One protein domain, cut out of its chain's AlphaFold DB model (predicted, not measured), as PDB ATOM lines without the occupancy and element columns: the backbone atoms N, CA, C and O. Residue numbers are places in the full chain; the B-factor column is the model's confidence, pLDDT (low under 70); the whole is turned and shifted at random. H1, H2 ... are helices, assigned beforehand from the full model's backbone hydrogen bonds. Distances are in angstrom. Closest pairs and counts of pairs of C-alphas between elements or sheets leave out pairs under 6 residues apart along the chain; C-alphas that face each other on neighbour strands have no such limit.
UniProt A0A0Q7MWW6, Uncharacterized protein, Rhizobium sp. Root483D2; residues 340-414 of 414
ATOM      1  N   ARG A 340     -43.319 -15.222 -19.830       62.78
ATOM      2  CA  ARG A 340     -43.998 -13.929 -19.656       62.78
ATOM      3  C   ARG A 340     -44.916 -13.882 -18.441       62.78
ATOM      4  O   ARG A 340     -45.650 -12.920 -18.274       62.78
ATOM      5  N   ASN A 341     -44.842 -14.855 -17.537       71.88
ATOM      6  CA  ASN A 341     -45.648 -14.871 -16.314       71.88
ATOM      7  C   ASN A 341     -45.122 -13.890 -15.242       71.88
ATOM      8  O   ASN A 341     -45.159 -14.178 -14.049       71.88
ATOM      9  N   LEU A 342     -44.678 -12.696 -15.654       76.38
ATOM     10  CA  LEU A 342     -44.102 -11.663 -14.790       76.38
ATOM     11  C   LEU A 342     -45.108 -11.166 -13.747       76.38
ATOM     12  O   LEU A 342     -44.766 -10.988 -12.581       76.38
ATOM     13  N   LEU A 343     -46.367 -10.959 -14.149       77.25
ATOM     14  CA  LEU A 343     -47.423 -10.535 -13.227       77.25
ATOM     15  C   LEU A 343     -47.782 -11.631 -12.222       77.25
ATOM     16  O   LEU A 343     -47.983 -11.329 -11.050       77.25
ATOM     17  N   ILE A 344     -47.803 -12.892 -12.656       78.12
ATOM     18  CA  ILE A 344     -48.050 -14.040 -11.775       78.12
ATOM     19  C   ILE A 344     -46.908 -14.179 -10.778       78.12
ATOM     20  O   ILE A 344     -47.163 -14.257  -9.583       78.12
ATOM     21  N   ALA A 345     -45.659 -14.122 -11.243       84.69
ATOM     22  CA  ALA A 345     -44.489 -14.160 -10.378       84.69
ATOM     23  C   ALA A 345     -44.489 -13.009  -9.363       84.69
ATOM     24  O   ALA A 345     -44.265 -13.238  -8.178       84.69
ATOM     25  N   ARG A 346     -44.813 -11.782  -9.796       85.50
ATOM     26  CA  ARG A 346     -44.935 -10.618  -8.904       85.50
ATOM     27  C   ARG A 346     -46.035 -10.811  -7.858       85.50
ATOM     28  O   ARG A 346     -45.814 -10.512  -6.691       85.50
ATOM     29  N   ASN A 347     -47.214 -11.278  -8.260       84.00
ATOM     30  CA  ASN A 347     -48.333 -11.489  -7.341       84.00
ATOM     31  C   ASN A 347     -48.046 -12.630  -6.352       84.00
ATOM     32  O   ASN A 347     -48.289 -12.483  -5.160       84.00
ATOM     33  N   LEU A 348     -47.471 -13.741  -6.825       86.69
ATOM     34  CA  LEU A 348     -46.999 -14.825  -5.963       86.69
ATOM     35  C   LEU A 348     -45.947 -14.333  -4.975       86.69
ATOM     36  O   LEU A 348     -45.991 -14.725  -3.816       86.69
ATOM     37  N   ALA A 349     -45.032 -13.465  -5.410       89.50
ATOM     38  CA  ALA A 349     -44.058 -12.856  -4.518       89.50
ATOM     39  C   ALA A 349     -44.723 -11.971  -3.459       89.50
ATOM     40  O   ALA A 349     -44.377 -12.108  -2.293       89.50
ATOM     41  N   TYR A 350     -45.683 -11.118  -3.835       88.75
ATOM     42  CA  TYR A 350     -46.448 -10.297  -2.886       88.75
ATOM     43  C   TYR A 350     -47.067 -11.167  -1.782       88.75
ATOM     44  O   TYR A 350     -46.765 -10.973  -0.606       88.75
ATOM     45  N   MET A 351     -47.823 -12.200  -2.170       88.75
ATOM     46  CA  MET A 351     -48.444 -13.132  -1.223       88.75
ATOM     47  C   MET A 351     -47.395 -13.886  -0.396       88.75
ATOM     48  O   MET A 351     -47.490 -13.991   0.822       88.75
ATOM     49  N   ALA A 352     -46.333 -14.379  -1.029       90.31
ATOM     50  CA  ALA A 352     -45.274 -15.084  -0.320       90.31
ATOM     51  C   ALA A 352     -44.543 -14.196   0.698       90.31
ATOM     52  O   ALA A 352     -44.096 -14.709   1.717       90.31
ATOM     53  N   ILE A 353     -44.430 -12.887   0.453       90.75
ATOM     54  CA  ILE A 353     -43.830 -11.920   1.381       90.75
ATOM     55  C   ILE A 353     -44.752 -11.643   2.571       90.75
ATOM     56  O   ILE A 353     -44.261 -11.583   3.697       90.75
ATOM     57  N   GLN A 354     -46.068 -11.527   2.359       86.81
ATOM     58  CA  GLN A 354     -47.030 -11.408   3.466       86.81
ATOM     59  C   GLN A 354     -46.918 -12.603   4.426       86.81
ATOM     60  O   GLN A 354     -46.881 -12.421   5.643       86.81
ATOM     61  N   HIS A 355     -46.769 -13.810   3.871       87.75
ATOM     62  CA  HIS A 355     -46.764 -15.074   4.617       87.75
ATOM     63  C   HIS A 355     -45.369 -15.661   4.902       87.75
ATOM     64  O   HIS A 355     -45.259 -16.819   5.305       87.75
ATOM     65  N   ASP A 356     -44.298 -14.900   4.665       89.38
ATOM     66  CA  ASP A 356     -42.906 -15.312   4.890       89.38
ATOM     67  C   ASP A 356     -42.522 -16.675   4.241       89.38
ATOM     68  O   ASP A 356     -41.767 -17.485   4.789       89.38
ATOM     69  N   VAL A 357     -43.018 -16.950   3.028       90.44
ATOM     70  CA  VAL A 357     -42.812 -18.220   2.304       90.44
ATOM     71  C   VAL A 357     -41.585 -18.149   1.396       90.44
ATOM     72  O   VAL A 357     -41.673 -17.973   0.178       90.44
ATOM     73  N   ARG A 358     -40.412 -18.329   2.008       90.75
ATOM     74  CA  ARG A 358     -39.093 -18.156   1.375       90.75
ATOM     75  C   ARG A 358     -38.930 -18.833   0.008       90.75
ATOM     76  O   ARG A 358     -38.426 -18.194  -0.911       90.75
ATOM     77  N   ASP A 359     -39.348 -20.089  -0.140       90.94
ATOM     78  CA  ASP A 359     -39.136 -20.853  -1.382       90.94
ATOM     79  C   ASP A 359     -39.847 -20.219  -2.587       90.94
ATOM     80  O   ASP A 359     -39.299 -20.178  -3.688       90.94
ATOM     81  N   VAL A 360     -41.052 -19.675  -2.374       91.12
ATOM     82  CA  VAL A 360     -41.826 -18.996  -3.423       91.12
ATOM     83  C   VAL A 360     -41.211 -17.636  -3.742       91.12
ATOM     84  O   VAL A 360     -41.088 -17.298  -4.916       91.12
ATOM     85  N   ILE A 361     -40.745 -16.895  -2.726       92.69
ATOM     86  CA  ILE A 361     -40.034 -15.619  -2.919       92.69
ATOM     87  C   ILE A 361     -38.787 -15.838  -3.785       92.69
ATOM     88  O   ILE A 361     -38.601 -15.139  -4.779       92.69
ATOM     89  N   MET A 362     -37.958 -16.830  -3.450       92.69
ATOM     90  CA  MET A 362     -36.751 -17.162  -4.217       92.69
ATOM     91  C   MET A 362     -37.092 -17.571  -5.652       92.69
ATOM     92  O   MET A 362     -36.515 -17.036  -6.597       92.69
ATOM     93  N   ALA A 363     -38.077 -18.457  -5.828       92.19
ATOM     94  CA  ALA A 363     -38.486 -18.909  -7.153       92.19
ATOM     95  C   ALA A 363     -39.037 -17.765  -8.022       92.19
ATOM     96  O   ALA A 363     -38.781 -17.739  -9.229       92.19
ATOM     97  N   ALA A 364     -39.789 -16.832  -7.431       91.38
ATOM     98  CA  ALA A 364     -40.303 -15.656  -8.123       91.38
ATOM     99  C   ALA A 364     -39.180 -14.691  -8.502       91.38
ATOM    100  O   ALA A 364     -39.144 -14.223  -9.638       91.38
ATOM    101  N   ALA A 365     -38.232 -14.454  -7.595       92.69
ATOM    102  CA  ALA A 365     -37.058 -13.632  -7.862       92.69
ATOM    103  C   ALA A 365     -36.216 -14.208  -9.005       92.69
ATOM    104  O   ALA A 365     -35.885 -13.479  -9.933       92.69
ATOM    105  N   ASP A 366     -35.932 -15.517  -8.983       92.94
ATOM    106  CA  ASP A 366     -35.201 -16.213 -10.053       92.94
ATOM    107  C   ASP A 366     -35.884 -16.030 -11.416       92.94
ATOM    108  O   ASP A 366     -35.240 -15.710 -12.417       92.94
ATOM    109  N   HIS A 367     -37.205 -16.245 -11.462       90.50
ATOM    110  CA  HIS A 367     -37.978 -16.125 -12.694       90.50
ATOM    111  C   HIS A 367     -37.989 -14.682 -13.212       90.50
ATOM    112  O   HIS A 367     -37.664 -14.444 -14.374       90.50
ATOM    113  N   LEU A 368     -38.309 -13.714 -12.351       89.94
ATOM    114  CA  LEU A 368     -38.370 -12.300 -12.714       89.94
ATOM    115  C   LEU A 368     -37.007 -11.765 -13.160       89.94
ATOM    116  O   LEU A 368     -36.936 -11.095 -14.184       89.94
ATOM    117  N   ALA A 369     -35.928 -12.096 -12.449       91.75
ATOM    118  CA  ALA A 369     -34.567 -11.686 -12.790       91.75
ATOM    119  C   ALA A 369     -34.169 -12.159 -14.192       91.75
ATOM    120  O   ALA A 369     -33.709 -11.374 -15.025       91.75
ATOM    121  N   LYS A 370     -34.426 -13.442 -14.480       90.88
ATOM    122  CA  LYS A 370     -34.140 -14.055 -15.779       90.88
ATOM    123  C   LYS A 370     -34.892 -13.373 -16.920       90.88
ATOM    124  O   LYS A 370     -34.303 -13.107 -17.966       90.88
ATOM    125  N   GLU A 371     -36.182 -13.115 -16.736       87.50
ATOM    126  CA  GLU A 371     -37.045 -12.605 -17.807       87.50
ATOM    127  C   GLU A 371     -36.910 -11.086 -18.000       87.50
ATOM    128  O   GLU A 371     -36.964 -10.598 -19.130       87.50
ATOM    129  N   LEU A 372     -36.646 -10.335 -16.925       86.44
ATOM    130  CA  LEU A 372     -36.377  -8.893 -16.971       86.44
ATOM    131  C   LEU A 372     -34.913  -8.561 -17.302       86.44
ATOM    132  O   LEU A 372     -34.620  -7.412 -17.623       86.44
ATOM    133  N   LYS A 373     -34.011  -9.552 -17.263       91.31
ATOM    134  CA  LYS A 373     -32.558  -9.396 -17.458       91.31
ATOM    135  C   LYS A 373     -31.930  -8.414 -16.463       91.31
ATOM    136  O   LYS A 373     -31.141  -7.551 -16.844       91.31
ATOM    137  N   ILE A 374     -32.298  -8.563 -15.197       93.12
ATOM    138  CA  ILE A 374     -31.770  -7.790 -14.065       93.12
ATOM    139  C   ILE A 374     -31.207  -8.741 -13.009       93.12
ATOM    140  O   ILE A 374     -31.482  -9.942 -13.043       93.12
ATOM    141  N   GLU A 375     -30.444  -8.208 -12.058       92.25
ATOM    142  CA  GLU A 375     -29.967  -8.996 -10.921       92.25
ATOM    143  C   GLU A 375     -31.129  -9.395 -10.000       92.25
ATOM    144  O   GLU A 375     -32.104  -8.657  -9.829       92.25
ATOM    145  N   GLN A 376     -31.025 -10.579  -9.391       91.50
ATOM    146  CA  GLN A 376     -32.099 -11.155  -8.573       91.50
ATOM    147  C   GLN A 376     -32.508 -10.261  -7.399       91.50
ATOM    148  O   GLN A 376     -33.681 -10.194  -7.032       91.50
ATOM    149  N   ASP A 377     -31.548  -9.569  -6.806       88.44
ATOM    150  CA  ASP A 377     -31.765  -8.714  -5.651       88.44
ATOM    151  C   ASP A 377     -32.414  -7.363  -5.997       88.44
ATOM    152  O   ASP A 377     -33.003  -6.727  -5.123       88.44
ATOM    153  N   GLN A 378     -32.371  -6.961  -7.269       90.06
ATOM    154  CA  GLN A 378     -32.979  -5.730  -7.782       90.06
ATOM    155  C   GLN A 378     -34.464  -5.886  -8.122       90.06
ATOM    156  O   GLN A 378     -35.178  -4.887  -8.206       90.06
ATOM    157  N   VAL A 379     -34.947  -7.124  -8.286       91.44
ATOM    158  CA  VAL A 379     -36.319  -7.447  -8.723       91.44
ATOM    159  C   VAL A 379     -37.390  -6.714  -7.910       91.44
ATOM    160  O   VAL A 379     -38.395  -6.267  -8.454       91.44
ATOM    161  N   TRP A 380     -37.174  -6.561  -6.608       93.44
ATOM    162  CA  TRP A 380     -38.148  -6.002  -5.669       93.44
ATOM    163  C   TRP A 380     -38.311  -4.487  -5.750       93.44
ATOM    164  O   TRP A 380     -39.377  -3.964  -5.421       93.44
ATOM    165  N   ALA A 381     -37.246  -3.804  -6.171       90.44
ATOM    166  CA  ALA A 381     -37.193  -2.364  -6.384       90.44
ATOM    167  C   ALA A 381     -37.475  -1.993  -7.852       90.44
ATOM    168  O   ALA A 381     -37.470  -0.815  -8.206       90.44
ATOM    169  N   TYR A 382     -37.729  -2.988  -8.707       89.12
ATOM    170  CA  TYR A 382     -37.960  -2.794 -10.129       89.12
ATOM    171  C   TYR A 382     -39.465  -2.723 -10.453       89.12
ATOM    172  O   TYR A 382     -40.236  -3.567  -9.985       89.12
ATOM    173  N   PRO A 383     -39.918  -1.755 -11.272       85.31
ATOM    174  CA  PRO A 383     -41.308  -1.687 -11.704       85.31
ATOM    175  C   PRO A 383     -41.625  -2.809 -12.703       85.31
ATOM    176  O   PRO A 383     -40.969  -2.964 -13.732       85.31
ATOM    177  N   ILE A 384     -42.678  -3.582 -12.435       76.94
ATOM    178  CA  ILE A 384     -43.084  -4.724 -13.270       76.94
ATOM    179  C   ILE A 384     -44.443  -4.423 -13.895       76.94
ATOM    180  O   ILE A 384     -45.415  -4.169 -13.186       76.94
ATOM    181  N   ALA A 385     -44.519  -4.471 -15.230       67.44
ATOM    182  CA  ALA A 385     -45.752  -4.264 -15.997       67.44
ATOM    183  C   ALA A 385     -46.515  -2.977 -15.608       67.44
ATOM    184  O   ALA A 385     -47.721  -3.005 -15.362       67.44
ATOM    185  N   LYS A 386     -45.791  -1.846 -15.547       68.56
ATOM    186  CA  LYS A 386     -46.298  -0.514 -15.149       68.56
ATOM    187  C   LYS A 386     -46.845  -0.433 -13.714       68.56
ATOM    188  O   LYS A 386     -47.541   0.523 -13.392       68.56
ATOM    189  N   ARG A 387     -46.549  -1.416 -12.857       71.06
ATOM    190  CA  ARG A 387     -46.850  -1.356 -11.422       71.06
ATOM    191  C   ARG A 387     -45.639  -0.878 -10.643       71.06
ATOM    192  O   ARG A 387     -44.503  -1.144 -11.046       71.06
ATOM    193  N   GLU A 388     -45.908  -0.230  -9.519       82.75
ATOM    194  CA  GLU A 388     -44.879   0.184  -8.576       82.75
ATOM    195  C   GLU A 388     -44.074  -1.022  -8.052       82.75
ATOM    196  O   GLU A 388     -44.558  -2.167  -8.084       82.75
ATOM    197  N   PRO A 389     -42.825  -0.801  -7.615       89.00
ATOM    198  CA  PRO A 389     -42.023  -1.839  -6.984       89.00
ATOM    199  C   PRO A 389     -42.698  -2.435  -5.744       89.00
ATOM    200  O   PRO A 389     -43.342  -1.731  -4.975       89.00
ATOM    201  N   LEU A 390     -42.499  -3.733  -5.490       88.94
ATOM    202  CA  LEU A 390     -43.064  -4.378  -4.294       88.94
ATOM    203  C   LEU A 390     -42.516  -3.777  -2.992       88.94
ATOM    204  O   LEU A 390     -43.225  -3.738  -1.994       88.94
ATOM    205  N   ALA A 391     -41.277  -3.281  -3.010       89.75
ATOM    206  CA  ALA A 391     -40.655  -2.651  -1.850       89.75
ATOM    207  C   ALA A 391     -41.331  -1.336  -1.412       89.75
ATOM    208  O   ALA A 391     -41.065  -0.870  -0.306       89.75
ATOM    209  N   THR A 392     -42.173  -0.731  -2.261       86.75
ATOM    210  CA  THR A 392     -42.889   0.522  -1.965       86.75
ATOM    211  C   THR A 392     -44.379   0.319  -1.690       86.75
ATOM    212  O   THR A 392     -45.053   1.276  -1.325       86.75
ATOM    213  N   GLU A 393     -44.897  -0.905  -1.827       83.38
ATOM    214  CA  GLU A 393     -46.305  -1.226  -1.561       83.38
ATOM    215  C   GLU A 393     -46.620  -1.041  -0.070       83.38
ATOM    216  O   GLU A 393     -45.979  -1.663   0.778       83.38
ATOM    217  N   LYS A 394     -47.611  -0.204   0.263       79.69
ATOM    218  CA  LYS A 394     -47.946   0.179   1.653       79.69
ATOM    219  C   LYS A 394     -48.151  -1.036   2.566       79.69
ATOM    220  O   LYS A 394     -47.640  -1.056   3.685       79.69
ATOM    221  N   ASP A 395     -48.846  -2.049   2.065       77.88
ATOM    222  CA  ASP A 395     -49.292  -3.207   2.842       77.88
ATOM    223  C   ASP A 395     -48.140  -4.151   3.233       77.88
ATOM    224  O   ASP A 395     -48.144  -4.752   4.308       77.88
ATOM    225  N   ILE A 396     -47.083  -4.221   2.413       84.31
ATOM    226  CA  ILE A 396     -45.933  -5.115   2.635       84.31
ATOM    227  C   ILE A 396     -44.593  -4.390   2.774       84.31
ATOM    228  O   ILE A 396     -43.584  -5.033   3.042       84.31
ATOM    229  N   GLY A 397     -44.545  -3.064   2.634       84.56
ATOM    230  CA  GLY A 397     -43.302  -2.286   2.621       84.56
ATOM    231  C   GLY A 397     -42.463  -2.475   3.887       84.56
ATOM    232  O   GLY A 397     -41.237  -2.553   3.826       84.56
ATOM    233  N   HIS A 398     -43.118  -2.682   5.032       87.44
ATOM    234  CA  HIS A 398     -42.471  -2.988   6.313       87.44
ATOM    235  C   HIS A 398     -41.690  -4.322   6.319       87.44
ATOM    236  O   HIS A 398     -40.837  -4.531   7.182       87.44
ATOM    237  N   LYS A 399     -41.948  -5.225   5.360       90.62
ATOM    238  CA  LYS A 399     -41.222  -6.492   5.165       90.62
ATOM    239  C   LYS A 399     -39.925  -6.319   4.370       90.62
ATOM    240  O   LYS A 399     -39.205  -7.302   4.171       90.62
ATOM    241  N   PHE A 400     -39.594  -5.104   3.933       91.62
ATOM    242  CA  PHE A 400     -38.384  -4.806   3.174       91.62
ATOM    243  C   PHE A 400     -37.380  -3.975   3.975       91.62
ATOM    244  O   PHE A 400     -37.722  -3.157   4.824       91.62
ATOM    245  N   ARG A 401     -36.095  -4.170   3.671       89.75
ATOM    246  CA  ARG A 401     -34.978  -3.354   4.147       89.75
ATOM    247  C   ARG A 401     -34.012  -3.138   2.991       89.75
ATOM    248  O   ARG A 401     -33.585  -4.103   2.365       89.75
ATOM    249  N   ASN A 402     -33.667  -1.882   2.710       86.25
ATOM    250  CA  ASN A 402     -32.798  -1.504   1.586       86.25
ATOM    251  C   ASN A 402     -33.270  -2.090   0.239       86.25
ATOM    252  O   ASN A 402     -32.463  -2.558  -0.558       86.25
ATOM    253  N   GLY A 403     -34.587  -2.125   0.017       83.88
ATOM    254  CA  GLY A 403     -35.179  -2.682  -1.200       83.88
ATOM    255  C   GLY A 403     -35.192  -4.213  -1.279       83.88
ATOM    256  O   GLY A 403     -35.627  -4.734  -2.296       83.88
ATOM    257  N   GLN A 404     -34.770  -4.948  -0.243       88.69
ATOM    258  CA  GLN A 404     -34.788  -6.418  -0.221       88.69
ATOM    259  C   GLN A 404     -35.719  -6.965   0.871       88.69
ATOM    260  O   GLN A 404     -35.785  -6.372   1.950       88.69
ATOM    261  N   PRO A 405     -36.412  -8.100   0.651       91.56
ATOM    262  CA  PRO A 405     -37.193  -8.747   1.695       91.56
ATOM    263  C   PRO A 405     -36.306  -9.096   2.894       91.56
ATOM    264  O   PRO A 405     -35.295  -9.791   2.750       91.56
ATOM    265  N   ILE A 406     -36.703  -8.660   4.091       90.69
ATOM    266  CA  ILE A 406     -35.957  -8.879   5.342       90.69
ATOM    267  C   ILE A 406     -35.665 -10.373   5.537       90.69
ATOM    268  O   ILE A 406     -34.551 -10.751   5.908       90.69
ATOM    269  N   LEU A 407     -36.635 -11.227   5.193       88.12
ATOM    270  CA  LEU A 407     -36.534 -12.682   5.283       88.12
ATOM    271  C   LEU A 407     -35.353 -13.269   4.486       88.12
ATOM    272  O   LEU A 407     -34.777 -14.275   4.895       88.12
ATOM    273  N   LEU A 408     -34.960 -12.645   3.371       84.69
ATOM    274  CA  LEU A 408     -33.826 -13.101   2.563       84.69
ATOM    275  C   LEU A 408     -32.483 -12.604   3.121       84.69
ATOM    276  O   LEU A 408     -31.483 -13.324   3.057       84.69
ATOM    277  N   THR A 409     -32.466 -11.412   3.727       75.75
ATOM    278  CA  THR A 409     -31.244 -10.771   4.248       75.75
ATOM    279  C   THR A 409     -30.663 -11.461   5.486       75.75
ATOM    280  O   THR A 409     -29.444 -11.526   5.640       75.75
ATOM    281  N   ASN A 410     -31.508 -12.063   6.327       60.06
ATOM    282  CA  ASN A 410     -31.085 -12.698   7.582       60.06
ATOM    283  C   ASN A 410     -30.399 -14.068   7.398       60.06
ATOM    284  O   ASN A 410     -29.954 -14.668   8.370       60.06
ATOM    285  N   SER A 411     -30.289 -14.572   6.165       49.72
ATOM    286  CA  SER A 411     -29.749 -15.911   5.886       49.72
ATOM    287  C   SER A 411     -28.247 -15.967   5.584       49.72
ATOM    288  O   SER A 411     -27.699 -17.057   5.485       49.72
ATOM    289  N   LYS A 412     -27.561 -14.821   5.470       40.84
ATOM    290  CA  LYS A 412     -26.091 -14.765   5.320       40.84
ATOM    291  C   LYS A 412     -25.332 -14.739   6.658       40.84
ATOM    292  O   LYS A 412     -24.117 -14.575   6.650       40.84
ATOM    293  N   ALA A 413     -26.031 -14.878   7.788       34.31
ATOM    294  CA  ALA A 413     -25.463 -14.778   9.136       34.31
ATOM    295  C   ALA A 413     -25.616 -16.055   9.991       34.31
ATOM    296  O   ALA A 413     -25.379 -15.987  11.196       34.31
ATOM    297  N   ALA A 414     -26.007 -17.189   9.396       32.84
ATOM    298  CA  ALA A 414     -26.129 -18.478  10.083       32.84
ATOM    299  C   ALA A 414     -25.157 -19.509   9.506       32.84
ATOM    300  O   ALA A 414     -25.132 -19.640   8.259       32.84
TER     301      ALA A 414
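Overview. This is residues 340 to 414 of the 414 residues of an uncharacterized protein of Rhizobium sp. Root483D2 (UniProt A0A0Q7MWW6). What is the shape? A helical hairpin, H1 and H2, has H3 packed crosswise on H2; a long link, residues 382 to 405, winds to H4 near H2. What is printed? The all-helix printed part has 75 residues, four named helices, no named strand. It is compact, radius of gyration of the C-alphas 11.2 A, spans 34 by 25 by 20 A.

Arrangement. What touches? H1, residues 342 to 354, touches H2, residues 358 to 372, C-alphas 345 and 364 closest at 5.0 A. H2 touches H3, residues 376 to 381, C-alphas 369 and 376 closest at 4.9 A. And backbones? Every O i to N i+4 pair is within hydrogen-bond range in H1 and H2.

Along the chain. Where does H1 begin? C-alpha 342 is at (-44.102, -11.663, -14.790). And the end? H4, residues 406 to 412, ends at C-alpha 412, (-26.091, -14.765, 5.320).

Size, cuts and confidence. Is it cut? The printed part has no cut. Where is confidence low? pLDDT is under 70 at residues 340, 385 to 386 and 410 to 414.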